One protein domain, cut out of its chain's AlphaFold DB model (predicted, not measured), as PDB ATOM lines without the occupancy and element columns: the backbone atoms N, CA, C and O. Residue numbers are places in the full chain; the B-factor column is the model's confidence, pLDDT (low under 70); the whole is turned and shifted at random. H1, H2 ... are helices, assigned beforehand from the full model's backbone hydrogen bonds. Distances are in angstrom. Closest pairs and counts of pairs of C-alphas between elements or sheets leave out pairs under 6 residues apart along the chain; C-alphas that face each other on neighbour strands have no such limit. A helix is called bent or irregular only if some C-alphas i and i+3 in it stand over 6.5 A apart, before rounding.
ATOM      1  N   SER A   6       2.962   8.073  92.827       77.50
ATOM      2  CA  SER A   6       4.209   8.819  92.615       77.50
ATOM      3  C   SER A   6       5.468   7.939  92.548       77.50
ATOM      4  O   SER A   6       6.464   8.330  91.940       77.50
ATOM      5  N   GLU A   7       5.457   6.743  93.143       77.12
ATOM      6  CA  GLU A   7       6.560   5.774  93.030       77.12
ATOM      7  C   GLU A   7       6.540   5.073  91.667       77.12
ATOM      8  O   GLU A   7       7.592   4.776  91.096       77.12
ATOM      9  N   ILE A   8       5.342   4.864  91.109       76.81
ATOM     10  CA  ILE A   8       5.156   4.274  89.778       76.81
ATOM     11  C   ILE A   8       5.676   5.228  88.689       76.81
ATOM     12  O   ILE A   8       6.352   4.781  87.765       76.81
ATOM     13  N   GLU A   9       5.444   6.537  88.824       73.62
ATOM     14  CA  GLU A   9       5.902   7.558  87.866       73.62
ATOM     15  C   GLU A   9       7.435   7.633  87.749       73.62
ATOM     16  O   GLU A   9       7.965   7.748  86.649       73.62
ATOM     17  N   ASN A  10       8.156   7.476  88.863       75.44
ATOM     18  CA  ASN A  10       9.626   7.501  88.882       75.44
ATOM     19  C   ASN A  10      10.275   6.166  88.476       75.44
ATOM     20  O   ASN A  10      11.474   6.115  88.201       75.44
ATOM     21  N   THR A  11       9.497   5.082  88.454       80.56
ATOM     22  CA  THR A  11       9.972   3.744  88.073       80.56
ATOM     23  C   THR A  11       9.891   3.525  86.564       80.56
ATOM     24  O   THR A  11      10.704   2.787  86.007       80.56
ATOM     25  N   ILE A  12       8.927   4.158  85.884       81.69
ATOM     26  CA  ILE A  12       8.792   4.048  84.432       81.69
ATOM     27  C   ILE A  12       9.746   5.035  83.760       81.69
ATOM     28  O   ILE A  12       9.571   6.249  83.866       81.69
ATOM     29  N   PRO A  13      10.753   4.542  83.027       75.69
ATOM     30  CA  PRO A  13      11.714   5.426  82.415       75.69
ATOM     31  C   PRO A  13      11.088   6.155  81.216       75.69
ATOM     32  O   PRO A  13      10.391   5.571  80.385       75.69
ATOM     33  N   ASN A  14      11.368   7.452  81.120       76.81
ATOM     34  CA  ASN A  14      10.837   8.374  80.111       76.81
ATOM     35  C   ASN A  14      10.960   7.880  78.653       76.81
ATOM     36  O   ASN A  14      10.081   8.153  77.833       76.81
ATOM     37  N   TRP A  15      11.996   7.098  78.332       71.75
ATOM     38  CA  TRP A  15      12.211   6.524  77.001       71.75
ATOM     39  C   TRP A  15      11.071   5.605  76.542       71.75
ATOM     40  O   TRP A  15      10.833   5.469  75.338       71.75
ATOM     41  N   ALA A  16      10.325   5.005  77.476       73.25
ATOM     42  CA  ALA A  16       9.176   4.164  77.153       73.25
ATOM     43  C   ALA A  16       8.079   4.967  76.433       73.25
ATOM     44  O   ALA A  16       7.490   4.493  75.465       73.25
ATOM     45  N   PHE A  17       7.859   6.223  76.827       72.00
ATOM     46  CA  PHE A  17       6.885   7.105  76.182       72.00
ATOM     47  C   PHE A  17       7.433   7.778  74.912       72.00
ATOM     48  O   PHE A  17       6.662   8.104  74.008       72.00
ATOM     49  N   GLU A  18       8.754   7.941  74.800       67.69
ATOM     50  CA  GLU A  18       9.425   8.460  73.596       67.69
ATOM     51  C   GLU A  18       9.321   7.481  72.413       67.69
ATOM     52  O   GLU A  18       9.019   7.881  71.285       67.69
ATOM     53  N   THR A  19       9.483   6.179  72.669       64.81
ATOM     54  CA  THR A  19       9.418   5.138  71.622       64.81
ATOM     55  C   THR A  19       8.017   4.956  71.019       64.81
ATOM     56  O   THR A  19       7.902   4.618  69.837       64.81
ATOM     57  N   LEU A  20       6.952   5.262  71.769       62.06
ATOM     58  CA  LEU A  20       5.562   5.186  71.294       62.06
ATOM     59  C   LEU A  20       5.173   6.326  70.338       62.06
ATOM     60  O   LEU A  20       4.258   6.163  69.529       62.06
ATOM     61  N   LYS A  21       5.861   7.474  70.389       60.88
ATOM     62  CA  LYS A  21       5.508   8.642  69.564       60.88
ATOM     63  C   LYS A  21       6.033   8.540  68.132       60.88
ATOM     64  O   LYS A  21       5.339   8.911  67.193       60.88
ATOM     65  N   VAL A  22       7.248   8.035  67.932       59.09
ATOM     66  CA  VAL A  22       7.986   8.210  66.662       59.09
ATOM     67  C   VAL A  22       7.721   7.142  65.590       59.09
ATOM     68  O   VAL A  22       7.929   7.406  64.403       59.09
ATOM     69  N   SER A  23       7.229   5.959  65.970       55.19
ATOM     70  CA  SER A  23       6.997   4.826  65.053       55.19
ATOM     71  C   SER A  23       5.717   4.985  64.210       55.19
ATOM     72  O   SER A  23       5.711   4.738  63.002       55.19
ATOM     73  N   THR A  24       4.644   5.509  64.807       57.09
ATOM     74  CA  THR A  24       3.323   5.636  64.164       57.09
ATOM     75  C   THR A  24       3.256   6.793  63.154       57.09
ATOM     76  O   THR A  24       2.551   6.714  62.145       57.09
ATOM     77  N   ILE A  25       4.039   7.857  63.367       56.06
ATOM     78  CA  ILE A  25       3.981   9.101  62.574       56.06
ATOM     79  C   ILE A  25       4.477   8.895  61.130       56.06
ATOM     80  O   ILE A  25       3.902   9.447  60.190       56.06
ATOM     81  N   LYS A  26       5.506   8.063  60.916       52.75
ATOM     82  CA  LYS A  26       6.068   7.828  59.569       52.75
ATOM     83  C   LYS A  26       5.143   7.016  58.658       52.75
ATOM     84  O   LYS A  26       5.174   7.215  57.444       52.75
ATOM     85  N   SER A  27       4.320   6.126  59.216       56.41
ATOM     86  CA  SER A  27       3.372   5.321  58.433       56.41
ATOM     87  C   SER A  27       2.131   6.130  58.032       56.41
ATOM     88  O   SER A  27       1.626   5.990  56.917       56.41
ATOM     89  N   LEU A  28       1.700   7.066  58.886       60.44
ATOM     90  CA  LEU A  28       0.523   7.898  58.632       60.44
ATOM     91  C   LEU A  28       0.721   8.893  57.476       60.44
ATOM     92  O   LEU A  28      -0.236   9.198  56.778       60.44
ATOM     93  N   ILE A  29       1.951   9.354  57.224       63.25
ATOM     94  CA  ILE A  29       2.274  10.305  56.139       63.25
ATOM     95  C   ILE A  29       2.287   9.637  54.752       63.25
ATOM     96  O   ILE A  29       2.043  10.296  53.743       63.25
ATOM     97  N   ARG A  30       2.511   8.320  54.666       65.88
ATOM     98  CA  ARG A  30       2.547   7.611  53.372       65.88
ATOM     99  C   ARG A  30       1.166   7.482  52.734       65.88
ATOM    100  O   ARG A  30       1.037   7.605  51.521       65.88
ATOM    101  N   ILE A  31       0.133   7.275  53.546       74.75
ATOM    102  CA  ILE A  31      -1.251   7.089  53.096       74.75
ATOM    103  C   ILE A  31      -1.797   8.318  52.333       74.75
ATOM    104  O   ILE A  31      -2.239   8.139  51.198       74.75
ATOM    105  N   PRO A  32      -1.729   9.563  52.850       77.94
ATOM    106  CA  PRO A  32      -2.254  10.731  52.145       77.94
ATOM    107  C   PRO A  32      -1.473  11.046  50.865       77.94
ATOM    108  O   PRO A  32      -2.081  11.441  49.876       77.94
ATOM    109  N   VAL A  33      -0.157  10.809  50.835       78.75
ATOM    110  CA  VAL A  33       0.663  11.001  49.624       78.75
ATOM    111  C   VAL A  33       0.251  10.025  48.521       78.75
ATOM    112  O   VAL A  33       0.091  10.418  47.366       78.75
ATOM    113  N   LEU A  34       0.012   8.759  48.871       71.00
ATOM    114  CA  LEU A  34      -0.477   7.757  47.928       71.00
ATOM    115  C   LEU A  34      -1.890   8.070  47.424       71.00
ATOM    116  O   LEU A  34      -2.156   7.873  46.241       71.00
ATOM    117  N   ILE A  35      -2.773   8.574  48.291       78.19
ATOM    118  CA  ILE A  35      -4.120   9.014  47.905       78.19
ATOM    119  C   ILE A  35      -4.034  10.210  46.949       78.19
ATOM    120  O   ILE A  35      -4.708  10.210  45.922       78.19
ATOM    121  N   LEU A  36      -3.165  11.184  47.227       81.19
ATOM    122  CA  LEU A  36      -2.993  12.376  46.396       81.19
ATOM    123  C   LEU A  36      -2.470  12.026  44.995       81.19
ATOM    124  O   LEU A  36      -3.032  12.476  43.999       81.19
ATOM    125  N   ILE A  37      -1.453  11.163  44.910       77.06
ATOM    126  CA  ILE A  37      -0.923  10.651  43.635       77.06
ATOM    127  C   ILE A  37      -1.987   9.841  42.891       77.06
ATOM    128  O   ILE A  37      -2.151   9.998  41.683       77.06
ATOM    129  N   SER A  38      -2.754   9.013  43.604       71.31
ATOM    130  CA  SER A  38      -3.829   8.221  43.006       71.31
ATOM    131  C   SER A  38      -4.957   9.101  42.462       71.31
ATOM    132  O   SER A  38      -5.497   8.788  41.408       71.31
ATOM    133  N   ILE A  39      -5.300  10.204  43.132       76.19
ATOM    134  CA  ILE A  39      -6.304  11.172  42.662       76.19
ATOM    135  C   ILE A  39      -5.798  11.936  41.440       76.19
ATOM    136  O   ILE A  39      -6.577  12.175  40.524       76.19
ATOM    137  N   LEU A  40      -4.512  12.286  41.395       78.75
ATOM    138  CA  LEU A  40      -3.928  12.985  40.248       78.75
ATOM    139  C   LEU A  40      -3.828  12.079  39.008       78.75
ATOM    140  O   LEU A  40      -3.999  12.550  37.886       78.75
ATOM    141  N   TRP A  41      -3.592  10.778  39.207       74.19
ATOM    142  CA  TRP A  41      -3.456   9.787  38.131       74.19
ATOM    143  C   TRP A  41      -4.790   9.151  37.699       74.19
ATOM    144  O   TRP A  41      -4.935   8.718  36.556       74.19
ATOM    145  N   SER A  42      -5.793   9.123  38.585       70.88
ATOM    146  CA  SER A  42      -7.122   8.535  38.340       70.88
ATOM    147  C   SER A  42      -7.859   9.106  37.111       70.88
ATOM    148  O   SER A  42      -8.407   8.309  36.351       70.88
ATOM    149  N   PRO A  43      -7.837  10.423  36.810       79.56
ATOM    150  CA  PRO A  43      -8.432  10.974  35.591       79.56
ATOM    151  C   PRO A  43      -7.805  10.409  34.314       79.56
ATOM    152  O   PRO A  43      -8.511  10.160  33.338       79.56
ATOM    153  N   LEU A  44      -6.489  10.167  34.332       81.12
ATOM    154  CA  LEU A  44      -5.761   9.592  33.202       81.12
ATOM    155  C   LEU A  44      -6.201   8.143  32.963       81.12
ATOM    156  O   LEU A  44      -6.493   7.761  31.832       81.12
ATOM    157  N   VAL A  45      -6.313   7.361  34.041       76.56
ATOM    158  CA  VAL A  45      -6.800   5.973  34.006       76.56
ATOM    159  C   VAL A  45      -8.264   5.919  33.573       76.56
ATOM    160  O   VAL A  45      -8.608   5.107  32.723       76.56
ATOM    161  N   PHE A  46      -9.118   6.805  34.092       79.69
ATOM    162  CA  PHE A  46     -10.527   6.907  33.709       79.69
ATOM    163  C   PHE A  46     -10.688   7.218  32.218       79.69
ATOM    164  O   PHE A  46     -11.478   6.562  31.541       79.69
ATOM    165  N   MET A  47      -9.926   8.182  31.690       81.62
ATOM    166  CA  MET A  47      -9.994   8.556  30.278       81.62
ATOM    167  C   MET A  47      -9.432   7.455  29.374       81.62
ATOM    168  O   MET A  47     -10.088   7.082  28.405       81.62
ATOM    169  N   LEU A  48      -8.271   6.887  29.713       80.81
ATOM    170  CA  LEU A  48      -7.658   5.807  28.942       80.81
ATOM    171  C   LEU A  48      -8.537   4.553  28.940       80.81
ATOM    172  O   LEU A  48      -8.749   3.957  27.892       80.81
ATOM    173  N   TRP A  49      -9.096   4.172  30.088       78.50
ATOM    174  CA  TRP A  49      -9.950   2.991  30.191       78.50
ATOM    175  C   TRP A  49     -11.261   3.172  29.431       78.50
ATOM    176  O   TRP A  49     -11.626   2.308  28.637       78.50
ATOM    177  N   ASN A  50     -11.937   4.313  29.603       81.19
ATOM    178  CA  ASN A  50     -13.173   4.620  28.876       81.19
ATOM    179  C   ASN A  50     -12.966   4.823  27.376       81.19
ATOM    180  O   ASN A  50     -13.943   4.794  26.628       81.19
ATOM    181  N   TRP A  51     -11.722   5.013  26.939       81.38
ATOM    182  CA  TRP A  51     -11.377   5.123  25.530       81.38
ATOM    183  C   TRP A  51     -10.791   3.845  24.928       81.38
ATOM    184  O   TRP A  51     -10.882   3.656  23.723       81.38
ATOM    185  N   LEU A  52     -10.208   2.949  25.723       81.25
ATOM    186  CA  LEU A  52      -9.565   1.735  25.220       81.25
ATOM    187  C   LEU A  52     -10.469   0.503  25.356       81.25
ATOM    188  O   LEU A  52     -10.658  -0.225  24.387       81.25
ATOM    189  N   MET A  53     -11.049   0.269  26.539       81.44
ATOM    190  CA  MET A  53     -11.818  -0.953  26.822       81.44
ATOM    191  C   MET A  53     -13.129  -1.054  26.031       81.44
ATOM    192  O   MET A  53     -13.363  -2.112  25.449       81.44
ATOM    193  N   PRO A  54     -13.957   0.002  25.909       79.44
ATOM    194  CA  PRO A  54     -15.146  -0.055  25.059       79.44
ATOM    195  C   PRO A  54     -14.794  -0.255  23.582       79.44
ATOM    196  O   PRO A  54     -15.490  -0.947  22.860       79.44
ATOM    197  N   THR A  55     -13.681   0.322  23.135       81.75
ATOM    198  CA  THR A  55     -13.282   0.325  21.721       81.75
ATOM    199  C   THR A  55     -12.651  -1.000  21.290       81.75
ATOM    200  O   THR A  55     -12.756  -1.372  20.126       81.75
ATOM    201  N   MET A  56     -12.010  -1.720  22.217       80.38
ATOM    202  CA  MET A  56     -11.344  -3.002  21.948       80.38
ATOM    203  C   MET A  56     -12.187  -4.221  22.342       80.38
ATOM    204  O   MET A  56     -12.045  -5.277  21.733       80.38
ATOM    205  N   PHE A  57     -13.037  -4.095  23.365       81.69
ATOM    206  CA  PHE A  57     -13.739  -5.223  23.991       81.69
ATOM    207  C   PHE A  57     -15.257  -5.007  24.144       81.69
ATOM    208  O   PHE A  57     -15.916  -5.856  24.738       81.69
ATOM    209  N   ASP A  58     -15.807  -3.892  23.639       77.00
ATOM    210  CA  ASP A  58     -17.246  -3.542  23.634       77.00
ATOM    211  C   ASP A  58     -17.956  -3.666  25.000       77.00
ATOM    212  O   ASP A  58     -19.144  -3.957  25.120       77.00
ATOM    213  N   ILE A  59     -17.202  -3.447  26.076       81.62
ATOM    214  CA  ILE A  59     -17.678  -3.514  27.462       81.62
ATOM    215  C   ILE A  59     -18.022  -2.131  28.013       81.62
ATOM    216  O   ILE A  59     -17.531  -1.097  27.554       81.62
ATOM    217  N   GLN A  60     -18.881  -2.119  29.037       79.44
ATOM    218  CA  GLN A  60     -19.374  -0.891  29.660       79.44
ATOM    219  C   GLN A  60     -18.249   0.013  30.182       79.44
ATOM    220  O   GLN A  60     -17.245  -0.433  30.740       79.44
ATOM    221  N   LYS A  61     -18.476   1.323  30.030       81.69
ATOM    222  CA  LYS A  61     -17.618   2.387  30.555       81.69
ATOM    223  C   LYS A  61     -17.553   2.318  32.079       81.69
ATOM    224  O   LYS A  61     -18.561   2.098  32.748       81.69
ATOM    225  N   VAL A  62     -16.367   2.571  32.612       81.56
ATOM    226  CA  VAL A  62     -16.084   2.629  34.045       81.56
ATOM    227  C   VAL A  62     -16.446   4.021  34.560       81.56
ATOM    228  O   VAL A  62     -16.008   5.027  34.001       81.56
ATOM    229  N   SER A  63     -17.252   4.098  35.622       79.69
ATOM    230  CA  SER A  63     -17.573   5.358  36.310       79.69
ATOM    231  C   SER A  63     -16.403   5.834  37.184       79.69
ATOM    232  O   SER A  63     -15.499   5.067  37.507       79.69
ATOM    233  N   TRP A  64     -16.406   7.104  37.608       71.12
ATOM    234  CA  TRP A  64     -15.303   7.666  38.406       71.12
ATOM    235  C   TRP A  64     -15.042   6.878  39.703       71.12
ATOM    236  O   TRP A  64     -13.895   6.592  40.042       71.12
ATOM    237  N   LEU A  65     -16.107   6.427  40.376       77.00
ATOM    238  CA  LEU A  65     -16.008   5.591  41.577       77.00
ATOM    239  C   LEU A  65     -15.429   4.197  41.264       77.00
ATOM    240  O   LEU A  65     -14.653   3.654  42.050       77.00
ATOM    241  N   GLN A  66     -15.764   3.630  40.100       80.56
ATOM    242  CA  GLN A  66     -15.222   2.344  39.658       80.56
ATOM    243  C   GLN A  66     -13.742   2.453  39.265       80.56
ATOM    244  O   GLN A  66     -12.988   1.527  39.543       80.56
ATOM    245  N   ALA A  67     -13.293   3.575  38.694       80.56
ATOM    246  CA  ALA A  67     -11.876   3.803  38.396       80.56
ATOM    247  C   ALA A  67     -11.031   3.870  39.681       80.56
ATOM    248  O   ALA A  67      -9.935   3.308  39.743       80.56
ATOM    249  N   ILE A  68     -11.567   4.489  40.740       78.94
ATOM    250  CA  ILE A  68     -10.951   4.488  42.075       78.94
ATOM    251  C   ILE A  68     -10.884   3.059  42.628       78.94
ATOM    252  O   ILE A  68      -9.810   2.612  43.032       78.94
ATOM    253  N   GLY A  69     -11.999   2.320  42.591       82.94
ATOM    254  CA  GLY A  69     -12.050   0.920  43.023       82.94
ATOM    255  C   GLY A  69     -11.067   0.023  42.263       82.94
ATOM    256  O   GLY A  69     -10.344  -0.752  42.881       82.94
ATOM    257  N   LEU A  70     -10.964   0.191  40.943       83.31
ATOM    258  CA  LEU A  70     -10.022  -0.524  40.082       83.31
ATOM    259  C   LEU A  70      -8.567  -0.197  40.432       83.31
ATOM    260  O   LEU A  70      -7.731  -1.093  40.487       83.31
ATOM    261  N   THR A  71      -8.268   1.071  40.720       80.69
ATOM    262  CA  THR A  71      -6.922   1.499  41.126       80.69
ATOM    263  C   THR A  71      -6.525   0.879  42.468       80.69
ATOM    264  O   THR A  71      -5.404   0.393  42.620       80.69
ATOM    265  N   ILE A  72      -7.447   0.837  43.435       83.38
ATOM    266  CA  ILE A  72      -7.232   0.179  44.733       83.38
ATOM    267  C   ILE A  72      -7.030  -1.328  44.543       83.38
ATOM    268  O   ILE A  72      -6.094  -1.896  45.106       83.38
ATOM    269  N   LEU A  73      -7.870  -1.966  43.725       84.12
ATOM    270  CA  LEU A  73      -7.803  -3.401  43.468       84.12
ATOM    271  C   LEU A  73      -6.501  -3.787  42.757       84.12
ATOM    272  O   LEU A  73      -5.861  -4.750  43.161       84.12
ATOM    273  N   ALA A  74      -6.061  -3.006  41.766       83.31
ATOM    274  CA  ALA A  74      -4.777  -3.202  41.096       83.31
ATOM    275  C   ALA A  74      -3.616  -3.122  42.094       83.31
ATOM    276  O   ALA A  74      -2.738  -3.982  42.099       83.31
ATOM    277  N   ARG A  75      -3.631  -2.143  43.006       78.75
ATOM    278  CA  ARG A  75      -2.616  -2.082  44.063       78.75
ATOM    279  C   ARG A  75      -2.673  -3.294  44.974       78.75
ATOM    280  O   ARG A  75      -1.615  -3.812  45.287       78.75
ATOM    281  N   LEU A  76      -3.851  -3.761  45.370       84.50
ATOM    282  CA  LEU A  76      -3.973  -4.958  46.203       84.50
ATOM    283  C   LEU A  76      -3.461  -6.217  45.484       84.50
ATOM    284  O   LEU A  76      -2.795  -7.035  46.105       84.50
ATOM    285  N   LEU A  77      -3.733  -6.352  44.183       82.50
ATOM    286  CA  LEU A  77      -3.336  -7.519  43.392       82.50
ATOM    287  C   LEU A  77      -1.824  -7.570  43.122       82.50
ATOM    288  O   LEU A  77      -1.239  -8.648  43.108       82.50
ATOM    289  N   PHE A  78      -1.200  -6.411  42.895       77.12
ATOM    290  CA  PHE A  78       0.228  -6.309  42.571       77.12
ATOM    291  C   PHE A  78       1.111  -5.967  43.785       77.12
ATOM    292  O   PHE A  78       2.332  -6.078  43.698       77.12
ATOM    293  N   THR A  79       0.527  -5.606  44.935       67.31
ATOM    294  CA  THR A  79       1.240  -5.476  46.222       67.31
ATOM    295  C   THR A  79       1.381  -6.856  46.852       67.31
ATOM    296  O   THR A  79       0.712  -7.206  47.820       67.31
TER     297      THR A  79
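Overview. This is residues 6 to 79 of the 88 residues of an uncharacterized protein of Moorea producens PAL-8-15-08-1 (UniProt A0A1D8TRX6). One long bent helix, H2, makes most of the length; H3 folds back to meet it near the bend, and small H1 lies beyond its other end. Residues 6 to 34 stick out as an arm. The 74 printed residues, all helix in class with H1, H2, H3 in order, are extended: radius of gyration of the C-alphas 22.3 A, spans 74 by 20 by 18 A.

Arrangement. Look at H2, residues 15 to 57, assigned as one helix by its hydrogen bonds but bent: C-alphas 40 and 43 are 6.8 A apart. Its arms, H2a, residues 15 to 40, and H2b, residues 43 to 57, stand at a steep tilt of 51 degrees. H2a is irregular: C-alphas 21 and 24 are 6.6 A apart. H3, residues 64 to 78, only just touches H2b, with 3 pairs of C-alphas within 8 A, about perpendicular at 87 degrees; residues 45 to 46 and 64 to 67 alone touch, the closest C-alphas being those of Phe 46 and Ala 67, 5.8 A. H1, residues 6 to 11, is apart from H2a, H2b and H3. O i to N i+4 pairs are within hydrogen-bond range throughout H3, in 1 of 2 in H1, 9 of 11 in H2b and 9 of 22 in H2a, which has 12 of 23 O i to N i+3 pairs within range.

Along the chain. Find C-alpha 15 at (12.211, 6.524, 77.001); H2a runs 40.7 A, H2b 20.6 A. H3, 21.3 A, ends at C-alpha 78, (0.228, -6.309, 42.571); H1 is 8.9 A.

Size, cuts and confidence. The farthest C-alphas, Glu 7 and Thr 55, are 74.2 A apart. The printed part has no cut and no long link; pLDDT is under 70 at residues 18 to 30 and 79.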